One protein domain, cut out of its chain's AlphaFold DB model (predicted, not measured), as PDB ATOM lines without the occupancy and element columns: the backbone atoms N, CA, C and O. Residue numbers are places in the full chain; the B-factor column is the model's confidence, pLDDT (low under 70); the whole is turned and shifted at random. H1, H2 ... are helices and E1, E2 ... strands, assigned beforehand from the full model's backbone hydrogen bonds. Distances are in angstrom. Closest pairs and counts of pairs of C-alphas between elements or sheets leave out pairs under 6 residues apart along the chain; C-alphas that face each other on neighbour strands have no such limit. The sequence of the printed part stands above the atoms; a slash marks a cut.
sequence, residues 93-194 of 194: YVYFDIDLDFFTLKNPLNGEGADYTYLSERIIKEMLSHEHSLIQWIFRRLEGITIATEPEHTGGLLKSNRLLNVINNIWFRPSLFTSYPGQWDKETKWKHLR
ATOM      1  N   TYR A  93      36.036 -11.944 -32.029       97.06
ATOM      2  CA  TYR A  93      36.246 -12.832 -30.888       97.06
ATOM      3  C   TYR A  93      37.597 -12.513 -30.252       97.06
ATOM      4  O   TYR A  93      38.613 -12.499 -30.937       97.06
ATOM      5  N   VAL A  94      37.609 -12.223 -28.954       97.31
ATOM      6  CA  VAL A  94      38.777 -11.693 -28.248       97.31
ATOM      7  C   VAL A  94      39.058 -12.524 -27.005       97.31
ATOM      8  O   VAL A  94      38.230 -12.605 -26.096       97.31
ATOM      9  N   TYR A  95      40.266 -13.074 -26.938       96.62
ATOM     10  CA  TYR A  95      40.886 -13.485 -25.684       96.62
ATOM     11  C   TYR A  95      41.731 -12.324 -25.172       96.62
ATOM     12  O   TYR A  95      42.628 -11.861 -25.874       96.62
ATOM     13  N   PHE A  96      41.418 -11.818 -23.981       96.19
ATOM     14  CA  PHE A  96      42.116 -10.671 -23.410       96.19
ATOM     15  C   PHE A  96      43.051 -11.115 -22.285       96.19
ATOM     16  O   PHE A  96      42.584 -11.551 -21.236       96.19
ATOM     17  N   ASP A  97      44.358 -10.992 -22.491       94.69
ATOM     18  CA  ASP A  97      45.363 -11.291 -21.469       94.69
ATOM     19  C   ASP A  97      45.925 -10.006 -20.851       94.69
ATOM     20  O   ASP A  97      46.133  -9.009 -21.548       94.69
ATOM     21  N   ILE A  98      46.133 -10.018 -19.534       95.06
ATOM     22  CA  ILE A  98      46.753  -8.916 -18.794       95.06
ATOM     23  C   ILE A  98      47.813  -9.462 -17.854       95.06
ATOM     24  O   ILE A  98      47.500  -9.995 -16.787       95.06
ATOM     25  N   ASP A  99      49.057  -9.159 -18.172       93.38
ATOM     26  CA  ASP A  99      50.173  -9.267 -17.249       93.38
ATOM     27  C   ASP A  99      50.176  -8.059 -16.303       93.38
ATOM     28  O   ASP A  99      50.179  -6.898 -16.723       93.38
ATOM     29  N   LEU A 100      50.104  -8.292 -14.987       95.50
ATOM     30  CA  LEU A 100      50.101  -7.185 -14.021       95.50
ATOM     31  C   LEU A 100      51.437  -6.437 -13.995       95.50
ATOM     32  O   LEU A 100      51.482  -5.289 -13.531       95.50
ATOM     33  N   ASP A 101      52.514  -7.062 -14.464       92.25
ATOM     34  CA  ASP A 101      53.815  -6.422 -14.556       92.25
ATOM     35  C   ASP A 101      53.869  -5.301 -15.603       92.25
ATOM     36  O   ASP A 101      54.673  -4.384 -15.447       92.25
ATOM     37  N   PHE A 102      52.925  -5.265 -16.551       93.38
ATOM     38  CA  PHE A 102      52.747  -4.169 -17.499       93.38
ATOM     39  C   PHE A 102      52.603  -2.818 -16.777       93.38
ATOM     40  O   PHE A 102      53.102  -1.785 -17.225       93.38
ATOM     41  N   PHE A 103      51.973  -2.805 -15.594       95.00
ATOM     42  CA  PHE A 103      51.833  -1.595 -14.777       95.00
ATOM     43  C   PHE A 103      53.106  -1.208 -14.012       95.00
ATOM     44  O   PHE A 103      53.101  -0.215 -13.274       95.00
ATOM     45  N   THR A 104      54.183  -1.971 -14.164       92.94
ATOM     46  CA  THR A 104      55.489  -1.756 -13.550       92.94
ATOM     47  C   THR A 104      56.444  -1.182 -14.596       92.94
ATOM     48  O   THR A 104      56.906  -1.868 -15.496       92.94
ATOM     49  N   LEU A 105      56.753   0.109 -14.469       89.69
ATOM     50  CA  LEU A 105      57.587   0.843 -15.427       89.69
ATOM     51  C   LEU A 105      59.067   0.486 -15.304       89.69
ATOM     52  O   LEU A 105      59.767   0.393 -16.300       89.69
ATOM     53  N   LYS A 106      59.538   0.306 -14.069       88.44
ATOM     54  CA  LYS A 106      60.899  -0.149 -13.779       88.44
ATOM     55  C   LYS A 106      60.814  -1.345 -12.872       88.44
ATOM     56  O   LYS A 106      60.104  -1.265 -11.869       88.44
ATOM     57  N   ASN A 107      61.545  -2.400 -13.197       86.06
ATOM     58  CA  ASN A 107      61.794  -3.499 -12.284       86.06
ATOM     59  C   ASN A 107      63.249  -4.004 -12.462       86.06
ATOM     60  O   ASN A 107      63.820  -3.838 -13.547       86.06
ATOM     61  N   PRO A 108      63.851  -4.635 -11.434       85.25
ATOM     62  CA  PRO A 108      65.218  -5.165 -11.511       85.25
ATOM     63  C   PRO A 108      65.433  -6.315 -12.501       85.25
ATOM     64  O   PRO A 108      66.557  -6.536 -12.945       85.25
ATOM     65  N   LEU A 109      64.376  -7.048 -12.842       83.94
ATOM     66  CA  LEU A 109      64.377  -8.159 -13.799       83.94
ATOM     67  C   LEU A 109      64.402  -7.672 -15.260       83.94
ATOM     68  O   LEU A 109      64.917  -8.373 -16.125       83.94
ATOM     69  N   ASN A 110      63.948  -6.444 -15.520       74.00
ATOM     70  CA  ASN A 110      63.895  -5.821 -16.845       74.00
ATOM     71  C   ASN A 110      65.164  -5.011 -17.166       74.00
ATOM     72  O   ASN A 110      65.228  -4.319 -18.179       74.00
ATOM     73  N   GLY A 111      66.172  -5.039 -16.287       67.94
ATOM     74  CA  GLY A 111      67.422  -4.292 -16.458       67.94
ATOM     75  C   GLY A 111      67.322  -2.786 -16.173       67.94
ATOM     76  O   GLY A 111      68.312  -2.074 -16.333       67.94
ATOM     77  N   GLU A 112      66.174  -2.289 -15.698       68.94
ATOM     78  CA  GLU A 112      65.906  -0.856 -15.483       68.94
ATOM     79  C   GLU A 112      66.186  -0.366 -14.046       68.94
ATOM     80  O   GLU A 112      65.429   0.406 -13.450       68.94
ATOM     81  N   GLY A 113      67.330  -0.764 -13.487       73.44
ATOM     82  CA  GLY A 113      67.777  -0.333 -12.158       73.44
ATOM     83  C   GLY A 113      67.237  -1.187 -11.006       73.44
ATOM     84  O   GLY A 113      66.655  -2.242 -11.213       73.44
ATOM     85  N   ALA A 114      67.496  -0.762  -9.766       81.06
ATOM     86  CA  ALA A 114      67.231  -1.577  -8.572       81.06
ATOM     87  C   ALA A 114      65.827  -1.385  -7.967       81.06
ATOM     88  O   ALA A 114      65.404  -2.190  -7.137       81.06
ATOM     89  N   ASP A 115      65.116  -0.330  -8.365       89.25
ATOM     90  CA  ASP A 115      63.853   0.068  -7.751       89.25
ATOM     91  C   ASP A 115      62.660  -0.256  -8.641       89.25
ATOM     92  O   ASP A 115      62.702  -0.105  -9.863       89.25
ATOM     93  N   TYR A 116      61.550  -0.605  -7.996       92.38
ATOM     94  CA  TYR A 116      60.283  -0.760  -8.686       92.38
ATOM     95  C   TYR A 116      59.560   0.583  -8.826       92.38
ATOM     96  O   TYR A 116      59.305   1.268  -7.829       92.38
ATOM     97  N   THR A 117      59.147   0.929 -10.043       93.50
ATOM     98  CA  THR A 117      58.261   2.080 -10.292       93.50
ATOM     99  C   THR A 117      57.036   1.655 -11.089       93.50
ATOM    100  O   THR A 117      57.052   0.618 -11.740       93.50
ATOM    101  N   TYR A 118      55.946   2.420 -11.003       94.56
ATOM    102  CA  TYR A 118      54.627   1.961 -11.444       94.56
ATOM    103  C   TYR A 118      53.866   3.051 -12.182       94.56
ATOM    104  O   TYR A 118      53.986   4.235 -11.842       94.56
ATOM    105  N   LEU A 119      53.000   2.637 -13.103       95.19
ATOM    106  CA  LEU A 119      51.937   3.489 -13.607       95.19
ATOM    107  C   LEU A 119      51.055   3.962 -12.449       95.19
ATOM    108  O   LEU A 119      50.786   3.246 -11.479       95.19
ATOM    109  N   SER A 120      50.603   5.213 -12.537       96.19
ATOM    110  CA  SER A 120      49.696   5.746 -11.527       96.19
ATOM    111  C   SER A 120      48.353   5.018 -11.591       96.19
ATOM    112  O   SER A 120      47.837   4.745 -12.672       96.19
ATOM    113  N   GLU A 121      47.734   4.778 -10.435       96.56
ATOM    114  CA  GLU A 121      46.417   4.132 -10.359       96.56
ATOM    115  C   GLU A 121      45.350   4.870 -11.186       96.56
ATOM    116  O   GLU A 121      44.433   4.247 -11.713       96.56
ATOM    117  N   ARG A 122      45.483   6.195 -11.334       97.31
ATOM    118  CA  ARG A 122      44.619   7.003 -12.202       97.31
ATOM    119  C   ARG A 122      44.727   6.573 -13.666       97.31
ATOM    120  O   ARG A 122      43.697   6.351 -14.281       97.31
ATOM    121  N   ILE A 123      45.947   6.411 -14.179       96.19
ATOM    122  CA  ILE A 123      46.191   5.972 -15.562       96.19
ATOM    123  C   ILE A 123      45.637   4.559 -15.770       96.19
ATOM    124  O   ILE A 123      44.895   4.335 -16.717       96.19
ATOM    125  N   ILE A 124      45.901   3.633 -14.839       97.19
ATOM    126  CA  ILE A 124      45.377   2.256 -14.912       97.19
ATOM    127  C   ILE A 124      43.842   2.262 -14.971       97.19
ATOM    128  O   ILE A 124      43.242   1.557 -15.780       97.19
ATOM    129  N   LYS A 125      43.191   3.090 -14.141       97.31
ATOM    130  CA  LYS A 125      41.731   3.254 -14.145       97.31
ATOM    131  C   LYS A 125      41.201   3.865 -15.433       97.31
ATOM    132  O   LYS A 125      40.150   3.438 -15.889       97.31
ATOM    133  N   GLU A 126      41.885   4.862 -15.986       96.38
ATOM    134  CA  GLU A 126      41.507   5.489 -17.255       96.38
ATOM    135  C   GLU A 126      41.600   4.471 -18.406       96.38
ATOM    136  O   GLU A 126      40.633   4.320 -19.147       96.38
ATOM    137  N   MET A 127      42.699   3.710 -18.489       95.81
ATOM    138  CA  MET A 127      42.918   2.680 -19.515       95.81
ATOM    139  C   MET A 127      41.901   1.537 -19.426       95.81
ATOM    140  O   MET A 127      41.283   1.182 -20.422       95.81
ATOM    141  N   LEU A 128      41.704   0.972 -18.231       97.06
ATOM    142  CA  LEU A 128      40.875  -0.224 -18.041       97.06
ATOM    143  C   LEU A 128      39.407   0.077 -17.725       97.06
ATOM    144  O   LEU A 128      38.638  -0.853 -17.476       97.06
ATOM    145  N   SER A 129      38.997   1.347 -17.692       96.81
ATOM    146  CA  SER A 129      37.613   1.722 -17.394       96.81
ATOM    147  C   SER A 129      36.640   0.951 -18.287       96.81
ATOM    148  O   SER A 129      36.798   0.922 -19.502       96.81
ATOM    149  N   HIS A 130      35.580   0.386 -17.705       94.25
ATOM    150  CA  HIS A 130      34.522  -0.259 -18.490       94.25
ATOM    151  C   HIS A 130      33.712   0.732 -19.347       94.25
ATOM    152  O   HIS A 130      32.921   0.313 -20.185       94.25
ATOM    153  N   GLU A 131      33.913   2.037 -19.147       94.38
ATOM    154  CA  GLU A 131      33.380   3.102 -20.002       94.38
ATOM    155  C   GLU A 131      34.349   3.508 -21.124       94.38
ATOM    156  O   GLU A 131      33.997   4.307 -21.988       94.38
ATOM    157  N   HIS A 132      35.582   2.991 -21.119       96.62
ATOM    158  CA  HIS A 132      36.564   3.282 -22.159       96.62
ATOM    159  C   HIS A 132      36.187   2.571 -23.464       96.62
ATOM    160  O   HIS A 132      35.878   1.379 -23.452       96.62
ATOM    161  N   SER A 133      36.269   3.273 -24.600       96.88
ATOM    162  CA  SER A 133      35.849   2.762 -25.915       96.88
ATOM    163  C   SER A 133      36.506   1.429 -26.268       96.88
ATOM    164  O   SER A 133      35.806   0.483 -26.625       96.88
ATOM    165  N   LEU A 134      37.833   1.331 -26.110       97.44
ATOM    166  CA  LEU A 134      38.555   0.077 -26.337       97.44
ATOM    167  C   LEU A 134      38.046  -1.069 -25.451       97.44
ATOM    168  O   LEU A 134      37.767  -2.156 -25.944       97.44
ATOM    169  N   ILE A 135      37.871  -0.831 -24.151       97.62
ATOM    170  CA  ILE A 135      37.447  -1.871 -23.206       97.62
ATOM    171  C   ILE A 135      36.008  -2.311 -23.488       97.62
ATOM    172  O   ILE A 135      35.712  -3.501 -23.462       97.62
ATOM    173  N   GLN A 136      35.112  -1.385 -23.845       96.94
ATOM    174  CA  GLN A 136      33.766  -1.732 -24.310       96.94
ATOM    175  C   GLN A 136      33.775  -2.521 -25.621       96.94
ATOM    176  O   GLN A 136      32.875  -3.332 -25.855       96.94
ATOM    177  N   TRP A 137      34.730  -2.242 -26.509       97.69
ATOM    178  CA  TRP A 137      34.905  -2.984 -27.753       97.69
ATOM    179  C   TRP A 137      35.378  -4.417 -27.469       97.69
ATOM    180  O   TRP A 137      34.778  -5.342 -28.019       97.69
ATOM    181  N   ILE A 138      36.338  -4.586 -26.548       97.50
ATOM    182  CA  ILE A 138      36.850  -5.885 -26.079       97.50
ATOM    183  C   ILE A 138      35.736  -6.681 -25.393       97.50
ATOM    184  O   ILE A 138      35.445  -7.801 -25.793       97.50
ATOM    185  N   PHE A 139      35.050  -6.103 -24.402       96.31
ATOM    186  CA  PHE A 139      34.021  -6.808 -23.626       96.31
ATOM    187  C   PHE A 139      32.834  -7.286 -24.460       96.31
ATOM    188  O   PHE A 139      32.256  -8.324 -24.156       96.31
ATOM    189  N   ARG A 140      32.487  -6.579 -25.540       95.81
ATOM    190  CA  ARG A 140      31.436  -7.022 -26.469       95.81
ATOM    191  C   ARG A 140      31.822  -8.240 -27.315       95.81
ATOM    192  O   ARG A 140      30.937  -8.814 -27.938       95.81
ATOM    193  N   ARG A 141      33.107  -8.592 -27.351       97.00
ATOM    194  CA  ARG A 141      33.702  -9.657 -28.174       97.00
ATOM    195  C   ARG A 141      34.448 -10.694 -27.333       97.00
ATOM    196  O   ARG A 141      35.182 -11.504 -27.878       97.00
ATOM    197  N   LEU A 142      34.335 -10.617 -26.009       96.25
ATOM    198  CA  LEU A 142      35.182 -11.367 -25.093       96.25
ATOM    199  C   LEU A 142      34.785 -12.849 -25.066       96.25
ATOM    200  O   LEU A 142      33.702 -13.183 -24.592       96.25
ATOM    201  N   GLU A 143      35.694 -13.719 -25.497       96.00
ATOM    202  CA  GLU A 143      35.581 -15.180 -25.370       96.00
ATOM    203  C   GLU A 143      36.272 -15.693 -24.100       96.00
ATOM    204  O   GLU A 143      35.860 -16.684 -23.498       96.00
ATOM    205  N   GLY A 144      37.302 -14.986 -23.637       93.81
ATOM    206  CA  GLY A 144      38.020 -15.337 -22.422       93.81
ATOM    207  C   GLY A 144      38.916 -14.212 -21.934       93.81
ATOM    208  O   GLY A 144      39.263 -13.300 -22.682       93.81
ATOM    209  N   ILE A 145      39.274 -14.274 -20.654       94.00
ATOM    210  CA  ILE A 145      40.168 -13.306 -20.025       94.00
ATOM    211  C   ILE A 145      41.127 -13.999 -19.067       94.00
ATOM    212  O   ILE A 145      40.724 -14.881 -18.302       94.00
ATOM    213  N   THR A 146      42.370 -13.547 -19.067       93.62
ATOM    214  CA  THR A 146      43.414 -13.969 -18.137       93.62
ATOM    215  C   THR A 146      44.049 -12.743 -17.487       93.62
ATOM    216  O   THR A 146      44.076 -11.651 -18.050       93.62
ATOM    217  N   ILE A 147      44.458 -12.898 -16.226       94.94
ATOM    218  CA  ILE A 147      45.187 -11.871 -15.478       94.94
ATOM    219  C   ILE A 147      46.359 -12.571 -14.789       94.94
ATOM    220  O   ILE A 147      46.153 -13.274 -13.792       94.94
ATOM    221  N   ALA A 148      47.573 -12.398 -15.303       93.50
ATOM    222  CA  ALA A 148      48.775 -12.963 -14.709       93.50
ATOM    223  C   ALA A 148      49.260 -12.079 -13.554       93.50
ATOM    224  O   ALA A 148      49.466 -10.876 -13.682       93.50
ATOM    225  N   THR A 149      49.405 -12.672 -12.366       94.38
ATOM    226  CA  THR A 149      49.672 -11.895 -11.142       94.38
ATOM    227  C   THR A 149      51.135 -11.476 -10.975       94.38
ATOM    228  O   THR A 149      51.400 -10.465 -10.327       94.38
ATOM    229  N   GLU A 150      52.069 -12.262 -11.504       91.38
ATOM    230  CA  GLU A 150      53.516 -12.004 -11.573       91.38
ATOM    231  C   GLU A 150      54.133 -11.244 -10.376       91.38
ATOM    232  O   GLU A 150      54.663 -10.133 -10.508       91.38
ATOM    233  N   PRO A 151      54.091 -11.813  -9.154       95.19
ATOM    234  CA  PRO A 151      54.623 -11.151  -7.967       95.19
ATOM    235  C   PRO A 151      56.084 -10.701  -8.097       95.19
ATOM    236  O   PRO A 151      56.435  -9.646  -7.583       95.19
ATOM    237  N   GLU A 152      56.941 -11.463  -8.773       92.94
ATOM    238  CA  GLU A 152      58.372 -11.142  -8.894       92.94
ATOM    239  C   GLU A 152      58.614  -9.892  -9.755       92.94
ATOM    240  O   GLU A 152      59.425  -9.029  -9.403       92.94
ATOM    241  N   HIS A 153      57.825  -9.732 -10.816       91.81
ATOM    242  CA  HIS A 153      57.919  -8.615 -11.753       91.81
ATOM    243  C   HIS A 153      57.197  -7.355 -11.254       91.81
ATOM    244  O   HIS A 153      57.534  -6.243 -11.652       91.81
ATOM    245  N   THR A 154      56.272  -7.504 -10.300       94.31
ATOM    246  CA  THR A 154      55.488  -6.403  -9.712       94.31
ATOM    247  C   THR A 154      56.022  -5.884  -8.373       94.31
ATOM    248  O   THR A 154      55.459  -4.939  -7.823       94.31
ATOM    249  N   GLY A 155      57.085  -6.469  -7.809       94.12
ATOM    250  CA  GLY A 155      57.670  -6.027  -6.529       94.12
ATOM    251  C   GLY A 155      57.111  -6.734  -5.292       94.12
ATOM    252  O   GLY A 155      57.152  -6.202  -4.180       94.12
ATOM    253  N   GLY A 156      56.576  -7.936  -5.481       95.81
ATOM    254  CA  GLY A 156      56.123  -8.862  -4.452       95.81
ATOM    255  C   GLY A 156      54.607  -9.058  -4.417       95.81
ATOM    256  O   GLY A 156      53.818  -8.274  -4.946       95.81
ATOM    257  N   LEU A 157      54.178 -10.102  -3.700       97.25
ATOM    258  CA  LEU A 157      52.779 -10.551  -3.628       97.25
ATOM    259  C   LEU A 157      51.792  -9.446  -3.215       97.25
ATOM    260  O   LEU A 157      50.698  -9.344  -3.765       97.25
ATOM    261  N   LEU A 158      52.162  -8.603  -2.246       97.25
ATOM    262  CA  LEU A 158      51.289  -7.519  -1.778       97.25
ATOM    263  C   LEU A 158      51.064  -6.454  -2.853       97.25
ATOM    264  O   LEU A 158      49.994  -5.848  -2.916       97.25
ATOM    265  N   LYS A 159      52.072  -6.215  -3.693       96.19
ATOM    266  CA  LYS A 159      52.006  -5.209  -4.743       96.19
ATOM    267  C   LYS A 159      51.228  -5.719  -5.949       96.19
ATOM    268  O   LYS A 159      50.317  -5.018  -6.385       96.19
ATOM    269  N   SER A 160      51.490  -6.955  -6.370       97.62
ATOM    270  CA  SER A 160      50.657  -7.696  -7.321       97.62
ATOM    271  C   SER A 160      49.172  -7.658  -6.927       97.62
ATOM    272  O   SER A 160      48.335  -7.150  -7.672       97.62
ATOM    273  N   ASN A 161      48.838  -8.050  -5.692       97.31
ATOM    274  CA  ASN A 161      47.453  -8.035  -5.211       97.31
ATOM    275  C   ASN A 161      46.846  -6.628  -5.158       97.31
ATOM    276  O   ASN A 161      45.640  -6.463  -5.348       97.31
ATOM    277  N   ARG A 162      47.656  -5.591  -4.913       97.44
ATOM    278  CA  ARG A 162      47.183  -4.206  -4.989       97.44
ATOM    279  C   ARG A 162      46.790  -3.834  -6.421       97.44
ATOM    280  O   ARG A 162      45.756  -3.192  -6.580       97.44
ATOM    281  N   LEU A 163      47.577  -4.224  -7.425       97.75
ATOM    282  CA  LEU A 163      47.258  -4.006  -8.844       97.75
ATOM    283  C   LEU A 163      46.014  -4.806  -9.255       97.75
ATOM    284  O   LEU A 163      45.074  -4.224  -9.798       97.75
ATOM    285  N   LEU A 164      45.933  -6.085  -8.872       97.75
ATOM    286  CA  LEU A 164      44.739  -6.909  -9.080       97.75
ATOM    287  C   LEU A 164      43.496  -6.263  -8.455       97.75
ATOM    288  O   LEU A 164      42.431  -6.239  -9.064       97.75
ATOM    289  N   ASN A 165      43.622  -5.686  -7.256       97.31
ATOM    290  CA  ASN A 165      42.512  -5.007  -6.598       97.31
ATOM    291  C   ASN A 165      42.053  -3.743  -7.352       97.31
ATOM    292  O   ASN A 165      40.882  -3.374  -7.265       97.31
ATOM    293  N   VAL A 166      42.929  -3.073  -8.111       97.75
ATOM    294  CA  VAL A 166      42.511  -1.970  -8.993       97.75
ATOM    295  C   VAL A 166      41.589  -2.512 -10.080       97.75
ATOM    296  O   VAL A 166      40.456  -2.044 -10.172       97.75
ATOM    297  N   ILE A 167      42.012  -3.547 -10.810       97.25
ATOM    298  CA  ILE A 167      41.192  -4.210 -11.841       97.25
ATOM    299  C   ILE A 167      39.880  -4.727 -11.244       97.25
ATOM    300  O   ILE A 167      38.800  -4.454 -11.768       97.25
ATOM    301  N   ASN A 168      39.960  -5.385 -10.085       96.81
ATOM    302  CA  ASN A 168      38.812  -5.886  -9.340       96.81
ATOM    303  C   ASN A 168      37.740  -4.808  -9.134       96.81
ATOM    304  O   ASN A 168      36.561  -5.000  -9.428       96.81
ATOM    305  N   ASN A 169      38.178  -3.637  -8.671       96.25
ATOM    306  CA  ASN A 169      37.302  -2.506  -8.417       96.25
ATOM    307  C   ASN A 169      36.821  -1.812  -9.692       96.25
ATOM    308  O   ASN A 169      35.822  -1.097  -9.622       96.25
ATOM    309  N   ILE A 170      37.475  -1.997 -10.837       96.69
ATOM    310  CA  ILE A 170      36.995  -1.466 -12.115       96.69
ATOM    311  C   ILE A 170      35.958  -2.412 -12.722       96.69
ATOM    312  O   ILE A 170      34.923  -1.938 -13.170       96.69
ATOM    313  N   TRP A 171      36.166  -3.728 -12.694       96.12
ATOM    314  CA  TRP A 171      35.352  -4.656 -13.487       96.12
ATOM    315  C   TRP A 171      34.322  -5.462 -12.719       96.12
ATOM    316  O   TRP A 171      33.325  -5.851 -13.322       96.12
ATOM    317  N   PHE A 172      34.493  -5.695 -11.418       94.56
ATOM    318  CA  PHE A 172      33.675  -6.672 -10.701       94.56
ATOM    319  C   PHE A 172      32.890  -6.066  -9.539       94.56
ATOM    320  O   PHE A 172      33.335  -5.152  -8.838       94.56
ATOM    321  N   ARG A 173      31.667  -6.566  -9.331       91.38
ATOM    322  CA  ARG A 173      30.844  -6.254  -8.159       91.38
ATOM    323  C   ARG A 173      29.902  -7.415  -7.790       91.38
ATOM    324  O   ARG A 173      29.021  -7.729  -8.595       91.38
ATOM    325  N   PRO A 174      29.975  -7.960  -6.557       90.75
ATOM    326  CA  PRO A 174      31.034  -7.759  -5.555       90.75
ATOM    327  C   PRO A 174      32.402  -8.255  -6.057       90.75
ATOM    328  O   PRO A 174      32.517  -8.651  -7.213       90.75
ATOM    329  N   SER A 175      33.431  -8.175  -5.207       92.00
ATOM    330  CA  SER A 175      34.815  -8.551  -5.535       92.00
ATOM    331  C   SER A 175      34.905  -9.901  -6.252       92.00
ATOM    332  O   SER A 175      34.089 -10.788  -6.002       92.00
ATOM    333  N   LEU A 176      35.910 -10.076  -7.104       90.81
ATOM    334  CA  LEU A 176      36.245 -11.329  -7.770       90.81
ATOM    335  C   LEU A 176      36.277 -12.497  -6.769       90.81
ATOM    336  O   LEU A 176      36.728 -12.330  -5.634       90.81
ATOM    337  N   PHE A 177      35.758 -13.653  -7.192       87.44
ATOM    338  CA  PHE A 177      35.617 -14.880  -6.392       87.44
ATOM    339  C   PHE A 177      34.742 -14.761  -5.134       87.44
ATOM    340  O   PHE A 177      34.806 -15.605  -4.240       87.44
ATOM    341  N   THR A 178      33.874 -13.751  -5.063       89.94
ATOM    342  CA  THR A 178      32.854 -13.691  -4.015       89.94
ATOM    343  C   THR A 178      31.688 -14.599  -4.393       89.94
ATOM    344  O   THR A 178      30.982 -14.344  -5.371       89.94
ATOM    345  N   SER A 179      31.452 -15.622  -3.576       83.88
ATOM    346  CA  SER A 179      30.295 -16.511  -3.683       83.88
ATOM    347  C   SER A 179      29.399 -16.385  -2.453       83.88
ATOM    348  O   SER A 179      29.874 -16.240  -1.325       83.88
ATOM    349  N   TYR A 180      28.085 -16.439  -2.675       82.81
ATOM    350  CA  TYR A 180      27.089 -16.503  -1.609       82.81
ATOM    351  C   TYR A 180      26.215 -17.734  -1.843       82.81
ATOM    352  O   TYR A 180      25.352 -17.698  -2.723       82.81
ATOM    353  N   PRO A 181      26.411 -18.824  -1.076       77.81
ATOM    354  CA  PRO A 181      25.642 -20.048  -1.254       77.81
ATOM    355  C   PRO A 181      24.131 -19.781  -1.281       77.81
ATOM    356  O   PRO A 181      23.566 -19.218  -0.342       77.81
ATOM    357  N   GLY A 182      23.485 -20.169  -2.384       76.38
ATOM    358  CA  GLY A 182      22.046 -19.991  -2.600       76.38
ATOM    359  C   GLY A 182      21.601 -18.575  -2.991       76.38
ATOM    360  O   GLY A 182      20.400 -18.318  -2.984       76.38
ATOM    361  N   GLN A 183      22.522 -17.654  -3.308       81.81
ATOM    362  CA  GLN A 183      22.220 -16.259  -3.672       81.81
ATOM    363  C   GLN A 183      23.037 -15.806  -4.894       81.81
ATOM    364  O   GLN A 183      23.918 -14.951  -4.791       81.81
ATOM    365  N   TRP A 184      22.720 -16.366  -6.067       71.00
ATOM    366  CA  TRP A 184      23.398 -16.071  -7.342       71.00
ATOM    367  C   TRP A 184      23.382 -14.583  -7.723       71.00
ATOM    368  O   TRP A 184      24.270 -14.078  -8.406       71.00
ATOM    369  N   ASP A 185      22.386 -13.826  -7.263       75.56
ATOM    370  CA  ASP A 185      22.297 -12.391  -7.513       75.56
ATOM    371  C   ASP A 185      23.349 -11.568  -6.748       75.56
ATOM    372  O   ASP A 185      23.635 -10.430  -7.146       75.56
ATOM    373  N   LYS A 186      23.943 -12.161  -5.707       81.19
ATOM    374  CA  LYS A 186      25.015 -11.587  -4.890       81.19
ATOM    375  C   LYS A 186      26.402 -12.101  -5.250       81.19
ATOM    376  O   LYS A 186      27.369 -11.622  -4.670       81.19
ATOM    377  N   GLU A 187      26.525 -13.035  -6.181       88.69
ATOM    378  CA  GLU A 187      27.824 -13.500  -6.670       88.69
ATOM    379  C   GLU A 187      28.511 -12.429  -7.518       88.69
ATOM    380  O   GLU A 187      27.863 -11.493  -7.998       88.69
ATOM    381  N   THR A 188      29.834 -12.542  -7.673       90.81
ATOM    382  CA  THR A 188      30.638 -11.663  -8.533       90.81
ATOM    383  C   THR A 188      29.969 -11.470  -9.893       90.81
ATOM    384  O   THR A 188      29.780 -12.420 -10.647       90.81
ATOM    385  N   LYS A 189      29.652 -10.218 -10.239       90.44
ATOM    386  CA  LYS A 189      29.177  -9.847 -11.576       90.44
ATOM    387  C   LYS A 189      30.131  -8.867 -12.225       90.44
ATOM    388  O   LYS A 189      30.701  -8.013 -11.544       90.44
ATOM    389  N   TRP A 190      30.217  -8.932 -13.543       92.50
ATOM    390  CA  TRP A 190      30.820  -7.884 -14.348       92.50
ATOM    391  C   TRP A 190      30.013  -6.588 -14.229       92.50
ATOM    392  O   TRP A 190      28.783  -6.597 -14.289       92.50
ATOM    393  N   LYS A 191      30.701  -5.462 -14.048       92.62
ATOM    394  CA  LYS A 191      30.084  -4.136 -13.966       92.62
ATOM    395  C   LYS A 191      29.582  -3.640 -15.317       92.62
ATOM    396  O   LYS A 191      28.570  -2.962 -15.336       92.62
ATOM    397  N   HIS A 192      30.238  -4.024 -16.413       89.19
ATOM    398  CA  HIS A 192      29.855  -3.614 -17.767       89.19
ATOM    399  C   HIS A 192      28.563  -4.283 -18.276       89.19
ATOM    400  O   HIS A 192      28.010  -3.852 -19.278       89.19
ATOM    401  N   LEU A 193      28.097  -5.352 -17.614       85.56
ATOM    402  CA  LEU A 193      26.857  -6.062 -17.959       85.56
ATOM    403  C   LEU A 193      25.617  -5.489 -17.251       85.56
ATOM    404  O   LEU A 193      24.550  -6.102 -17.308       85.56
ATOM    405  N   ARG A 194      25.757  -4.381 -16.516       62.72
ATOM    406  CA  ARG A 194      24.673  -3.754 -15.751       62.72
ATOM    407  C   ARG A 194      24.299  -2.393 -16.303       62.72
ATOM    408  O   ARG A 194      25.215  -1.684 -16.762       62.72
TER     409      ARG A 194
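Overview. This is residues 93 to 194 of the 194 residues of an uncharacterized protein of Chryseobacterium sp. H1D6C (UniProt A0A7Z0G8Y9). A narrow ribbon of two parallel strands, E1 and E3, and the long helix H5 make the body; the short helices H1 and H4 bridge one end of the ribbon to H5, H2 packs on H5, and H3 sits by the start of E1. Two loops, residues 107 to 120 and 172 to 194, hold the opposite ends of the long axis. The printed part has 102 residues, with five named helices and three named strands in the order E1 H1 E2 H2 H3 E3 H4 H5, a mixed class. It is only just compact, close to loose, with a radius of gyration of the C-alphas of 15.1 A, and elongated, spanning 49 by 31 by 23 A.

Along the chain. E1, residues 94 to 99, begins at C-alpha 94 (38.777, -11.693, -28.248) and is 16.0 A long; E3, residues 142 to 148, is 17.2 A. H5, residues 157 to 171, is 20.9 A and ends at C-alpha 171 (35.352, -4.656, -13.487). H1 is residues 100 to 103, E2 104 to 106, H2 121 to 128, H3 133 to 139 and H4 151 to 154.

Arrangement. E1 and E3 are parallel at 10 degrees, with N 96 and O 144 within hydrogen-bond range at 2.9 A. The closest C-alphas of E1 and H3 are those of Val 94 and Ile 138, 6.5 A. E3 and H5 are only just apart, closest 8.1 A. H5, the hub, touches H1 with residues 160 to 164 alone, closest C-alphas Leu 100 and Leu 163, 6.7 A. With residues 166 to 170 alone it touches H2, closest C-alphas Lys 125 and Ile 170, 7.0 A, at a steep tilt of 51 degrees, the same way. H4 and H5 touch only at the corner, closest C-alphas Pro 151 and Leu 157, 4.8 A. E2 pairs with no named strand. In H2, H3 and H5 every O i to N i+4 pair is within hydrogen-bond range; H1 and H4 are too short for one.

Size, cuts and confidence. The C-alphas farthest apart, Gly 113 and Gly 182, are 50.7 A apart. The printed part has no cut. The link E2 to H2 is long, 14 residues. Residues 111 to 112 and 194 have pLDDT under 70.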